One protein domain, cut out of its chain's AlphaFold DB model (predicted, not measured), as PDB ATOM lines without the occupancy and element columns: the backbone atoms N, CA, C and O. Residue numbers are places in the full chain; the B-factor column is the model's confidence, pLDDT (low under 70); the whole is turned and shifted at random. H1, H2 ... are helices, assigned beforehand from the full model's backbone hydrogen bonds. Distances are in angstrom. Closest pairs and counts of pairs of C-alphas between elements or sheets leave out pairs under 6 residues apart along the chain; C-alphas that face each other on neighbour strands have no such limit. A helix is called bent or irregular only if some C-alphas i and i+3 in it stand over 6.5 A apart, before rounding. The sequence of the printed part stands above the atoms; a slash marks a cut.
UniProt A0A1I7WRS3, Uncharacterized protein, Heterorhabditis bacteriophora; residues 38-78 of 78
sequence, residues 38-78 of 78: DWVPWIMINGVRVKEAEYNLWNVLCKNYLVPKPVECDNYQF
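This is residues 38 to 78 of the 78 residues of an uncharacterized protein of Heterorhabditis bacteriophora (UniProt A0A1I7WRS3). This is a flat piece with little regular structure: an unnamed stretch, residues 38 to 52, folds back on itself in a small turn at residues 44 to 49, then comes the irregular helix H1, and a short link bends round to the four-residue helix H2. The 41 printed residues hold two named helices, H1 then H2, with 16 residues, under half, and no named strand; the class is all helix. It is only just loose, close to compact, with a radius of gyration of the C-alphas of 11.1 A, and spans 35 by 20 by 10 A.

The printed part begins at C-alpha 38, (331.551, 341.409, 491.828). Residues 44 to 45 pair with residues 48 to 49, antiparallel. H1, residues 53 to 64, is 10.9 A long and irregular: C-alphas 55 and 58 are 9.2 A apart. H2, residues 71 to 74, ends at C-alpha 74, (346.050, 363.531, 470.522).

H1, with residues 58 to 62 alone, only just touches H2, with 3 pairs of C-alphas within 8 A; the closest C-alphas, of Cys 62 and Cys 73, are 5.6 A apart. In H1, 6 of 8 O i to N i+4 pairs are within hydrogen-bond range; H2 is too short for such a pair.

The C-alphas farthest apart, of Asp 38 and Val 71, are 35.5 A apart. The printed part has no cut. Residues 76 to 78 are under 70 in pLDDT.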
ATOM      1  N   ASP A  38     331.232 342.832 491.978       94.38
ATOM      2  CA  ASP A  38     331.551 341.409 491.828       94.38
ATOM      3  C   ASP A  38     333.021 341.170 491.443       94.38
ATOM      4  O   ASP A  38     333.570 340.094 491.683       94.38
ATOM      5  N   TRP A  39     333.663 342.187 490.865       94.88
ATOM      6  CA  TRP A  39     335.008 342.126 490.313       94.88
ATOM      7  C   TRP A  39     335.748 343.461 490.452       94.88
ATOM      8  O   TRP A  39     335.156 344.542 490.386       94.88
ATOM      9  N   VAL A  40     337.072 343.381 490.595       95.31
ATOM     10  CA  VAL A  40     337.970 344.539 490.664       95.31
ATOM     11  C   VAL A  40     338.986 344.516 489.514       95.31
ATOM     12  O   VAL A  40     339.463 343.441 489.160       95.31
ATOM     13  N   PRO A  41     339.376 345.683 488.961       95.06
ATOM     14  CA  PRO A  41     339.067 347.035 489.440       95.06
ATOM     15  C   PRO A  41     337.646 347.529 489.096       95.06
ATOM     16  O   PRO A  41     337.120 347.282 488.012       95.06
ATOM     17  N   TRP A  42     337.029 348.287 490.015       95.62
ATOM     18  CA  TRP A  42     335.716 348.922 489.822       95.62
ATOM     19  C   TRP A  42     335.840 350.422 489.568       95.62
ATOM     20  O   TRP A  42     335.801 351.247 490.477       95.62
ATOM     21  N   ILE A  43     336.028 350.772 488.299       96.75
ATOM     22  CA  ILE A  43     336.224 352.148 487.850       96.75
ATOM     23  C   ILE A  43     334.871 352.807 487.611       96.75
ATOM     24  O   ILE A  43     334.051 352.327 486.822       96.75
ATOM     25  N   MET A  44     334.664 353.932 488.287       95.62
ATOM     26  CA  MET A  44     333.497 354.783 488.115       95.62
ATOM     27  C   MET A  44     333.934 356.173 487.663       95.62
ATOM     28  O   MET A  44     334.834 356.761 488.259       95.62
ATOM     29  N   ILE A  45     333.272 356.711 486.642       96.50
ATOM     30  CA  ILE A  45     333.485 358.076 486.151       96.50
ATOM     31  C   ILE A  45     332.154 358.811 486.297       96.50
ATOM     32  O   ILE A  45     331.122 358.324 485.838       96.50
ATOM     33  N   ASN A  46     332.156 359.948 487.000       94.44
ATOM     34  CA  ASN A  46     330.947 360.717 487.329       94.44
ATOM     35  C   ASN A  46     329.836 359.875 487.990       94.44
ATOM     36  O   ASN A  46     328.653 360.053 487.714       94.44
ATOM     37  N   GLY A  47     330.220 358.935 488.858       93.25
ATOM     38  CA  GLY A  47     329.277 358.083 489.587       93.25
ATOM     39  C   GLY A  47     328.718 356.900 488.788       93.25
ATOM     40  O   GLY A  47     327.925 356.141 489.334       93.25
ATOM     41  N   VAL A  48     329.145 356.696 487.539       94.31
ATOM     42  CA  VAL A  48     328.699 355.579 486.692       94.31
ATOM     43  C   VAL A  48     329.834 354.579 486.508       94.31
ATOM     44  O   VAL A  48     330.969 354.972 486.244       94.31
ATOM     45  N   ARG A  49     329.538 353.280 486.636       95.25
ATOM     46  CA  ARG A  49     330.488 352.196 486.345       95.25
ATOM     47  C   ARG A  49     330.842 352.188 484.857       95.25
ATOM     48  O   ARG A  49     329.951 352.075 484.022       95.25
ATOM     49  N   VAL A  50     332.137 352.240 484.545       96.81
ATOM     50  CA  VAL A  50     332.661 352.159 483.173       96.81
ATOM     51  C   VAL A  50     333.614 350.974 483.082       96.81
ATOM     52  O   VAL A  50     334.673 350.979 483.712       96.81
ATOM     53  N   LYS A  51     333.221 349.927 482.353       95.69
ATOM     54  CA  LYS A  51     333.998 348.675 482.263       95.69
ATOM     55  C   LYS A  51     335.168 348.809 481.291       95.69
ATOM     56  O   LYS A  51     336.257 348.316 481.547       95.69
ATOM     57  N   GLU A  52     334.986 349.560 480.213       95.81
ATOM     58  CA  GLU A  52     335.994 349.806 479.179       95.81
ATOM     59  C   GLU A  52     337.233 350.521 479.742       95.81
ATOM     60  O   GLU A  52     338.348 350.354 479.245       95.81
ATOM     61  N   ALA A  53     337.042 351.290 480.820       96.12
ATOM     62  CA  ALA A  53     338.112 352.001 481.507       96.12
ATOM     63  C   ALA A  53     339.109 351.055 482.195       96.12
ATOM     64  O   ALA A  53     340.235 351.469 482.463       96.12
ATOM     65  N   GLU A  54     338.730 349.799 482.451       95.50
ATOM     66  CA  GLU A  54     339.635 348.778 482.997       95.50
ATOM     67  C   GLU A  54     340.743 348.413 482.009       95.50
ATOM     68  O   GLU A  54     341.852 348.082 482.419       95.50
ATOM     69  N   TYR A  55     340.457 348.511 480.709       94.44
ATOM     70  CA  TYR A  55     341.410 348.204 479.648       94.44
ATOM     71  C   TYR A  55     342.173 349.447 479.199       94.44
ATOM     72  O   TYR A  55     343.374 349.384 478.945       94.44
ATOM     73  N   ASN A  56     341.477 350.582 479.067       93.62
ATOM     74  CA  ASN A  56     342.085 351.818 478.587       93.62
ATOM     75  C   ASN A  56     341.336 353.062 479.087       93.62
ATOM     76  O   ASN A  56     340.535 353.669 478.369       93.62
ATOM     77  N   LEU A  57     341.628 353.455 480.328       94.56
ATOM     78  CA  LEU A  57     341.062 354.650 480.956       94.56
ATOM     79  C   LEU A  57     341.293 355.919 480.120       94.56
ATOM     80  O   LEU A  57     340.369 356.712 479.960       94.56
ATOM     81  N   TRP A  58     342.489 356.102 479.552       93.56
ATOM     82  CA  TRP A  58     342.822 357.294 478.763       93.56
ATOM     83  C   TRP A  58     341.938 357.439 477.531       93.56
ATOM     84  O   TRP A  58     341.345 358.495 477.322       93.56
ATOM     85  N   ASN A  59     341.776 356.365 476.758       92.88
ATOM     86  CA  ASN A  59     340.899 356.361 475.592       92.88
ATOM     87  C   ASN A  59     339.444 356.677 475.977       92.88
ATOM     88  O   ASN A  59     338.793 357.471 475.302       92.88
ATOM     89  N   VAL A  60     338.948 356.099 477.077       94.94
ATOM     90  CA  VAL A  60     337.596 356.376 477.586       94.94
ATOM     91  C   VAL A  60     337.437 357.847 477.972       94.94
ATOM     92  O   VAL A  60     336.472 358.484 477.554       94.94
ATOM     93  N   LEU A  61     338.380 358.408 478.732       95.31
ATOM     94  CA  LEU A  61     338.329 359.805 479.166       95.31
ATOM     95  C   LEU A  61     338.378 360.770 477.979       95.31
ATOM     96  O   LEU A  61     337.522 361.646 477.861       95.31
ATOM     97  N   CYS A  62     339.344 360.580 477.083       94.38
ATOM     98  CA  CYS A  62     339.575 361.451 475.938       94.38
ATOM     99  C   CYS A  62     338.442 361.422 474.908       94.38
ATOM    100  O   CYS A  62     338.171 362.447 474.285       94.38
ATOM    101  N   LYS A  63     337.788 360.268 474.712       92.75
ATOM    102  CA  LYS A  63     336.660 360.149 473.775       92.75
ATOM    103  C   LYS A  63     335.344 360.641 474.373       92.75
ATOM    104  O   LYS A  63     334.547 361.219 473.642       92.75
ATOM    105  N   ASN A  64     335.119 360.413 475.670       93.69
ATOM    106  CA  ASN A  64     333.768 360.489 476.231       93.69
ATOM    107  C   ASN A  64     333.576 361.534 477.342       93.69
ATOM    108  O   ASN A  64     332.432 361.882 477.621       93.69
ATOM    109  N   TYR A  65     334.637 362.015 478.005       94.94
ATOM    110  CA  TYR A  65     334.487 362.799 479.244       94.94
ATOM    111  C   TYR A  65     335.218 364.144 479.259       94.94
ATOM    112  O   TYR A  65     334.725 365.085 479.879       94.94
ATOM    113  N   LEU A  66     336.388 364.257 478.630       94.06
ATOM    114  CA  LEU A  66     337.203 365.468 478.722       94.06
ATOM    115  C   LEU A  66     336.775 366.503 477.678       94.06
ATOM    116  O   LEU A  66     337.034 366.345 476.486       94.06
ATOM    117  N   VAL A  67     336.131 367.575 478.146       91.62
ATOM    118  CA  VAL A  67     335.686 368.705 477.322       91.62
ATOM    119  C   VAL A  67     336.111 370.027 477.991       91.62
ATOM    120  O   VAL A  67     335.687 370.280 479.119       91.62
ATOM    121  N   PRO A  68     336.913 370.885 477.324       93.12
ATOM    122  CA  PRO A  68     337.527 370.659 476.013       93.12
ATOM    123  C   PRO A  68     338.551 369.515 476.061       93.12
ATOM    124  O   PRO A  68     339.169 369.271 477.096       93.12
ATOM    125  N   LYS A  69     338.723 368.816 474.935       92.25
ATOM    126  CA  LYS A  69     339.690 367.721 474.804       92.25
ATOM    127  C   LYS A  69     341.120 368.283 474.956       92.25
ATOM    128  O   LYS A  69     341.494 369.133 474.147       92.25
ATOM    129  N   PRO A  70     341.911 367.845 475.954       93.94
ATOM    130  CA  PRO A  70     343.300 368.276 476.113       93.94
ATOM    131  C   PRO A  70     344.193 367.785 474.967       93.94
ATOM    132  O   PRO A  70     343.904 366.752 474.359       93.94
ATOM    133  N   VAL A  71     345.303 368.481 474.706       92.81
ATOM    134  CA  VAL A  71     346.256 368.128 473.631       92.81
ATOM    135  C   VAL A  71     346.902 366.759 473.850       92.81
ATOM    136  O   VAL A  71     347.240 366.054 472.904       92.81
ATOM    137  N   GLU A  72     347.021 366.324 475.100       90.38
ATOM    138  CA  GLU A  72     347.547 365.013 475.468       90.38
ATOM    139  C   GLU A  72     346.698 363.879 474.887       90.38
ATOM    140  O   GLU A  72     347.221 362.806 474.587       90.38
ATOM    141  N   CYS A  73     345.406 364.119 474.667       91.88
ATOM    142  CA  CYS A  73     344.515 363.147 474.053       91.88
ATOM    143  C   CYS A  73     344.764 362.944 472.547       91.88
ATOM    144  O   CYS A  73     344.149 362.054 471.957       91.88
ATOM    145  N   ASP A  74     345.625 363.742 471.911       87.00
ATOM    146  CA  ASP A  74     346.050 363.531 470.522       87.00
ATOM    147  C   ASP A  74     347.232 362.556 470.428       87.00
ATOM    148  O   ASP A  74     347.378 361.860 469.426       87.00
ATOM    149  N   ASN A  75     348.014 362.415 471.506       79.06
ATOM    150  CA  ASN A  75     349.113 361.444 471.592       79.06
ATOM    151  C   ASN A  75     348.622 359.998 471.763       79.06
ATOM    152  O   ASN A  75     349.385 359.052 471.582       79.06
ATOM    153  N   TYR A  76     347.347 359.822 472.110       67.12
ATOM    154  CA  TYR A  76     346.685 358.531 472.242       67.12
ATOM    155  C   TYR A  76     345.813 358.256 471.006       67.12
ATOM    156  O   TYR A  76     344.586 358.180 471.095       67.12
ATOM    157  N   GLN A  77     346.446 358.139 469.833       55.34
ATOM    158  CA  GLN A  77     345.812 357.567 468.640       55.34
ATOM    159  C   GLN A  77     345.849 356.036 468.742       55.34
ATOM    160  O   GLN A  77     346.922 355.440 468.784       55.34
ATOM    161  N   PHE A  78     344.668 355.418 468.804       53.66
ATOM    162  CA  PHE A  78     344.466 353.972 468.698       53.66
ATOM    163  C   PHE A  78     343.662 353.681 467.438       53.66
ATOM    164  O   PHE A  78     342.584 354.314 467.301       53.66
TER     165      PHE A  78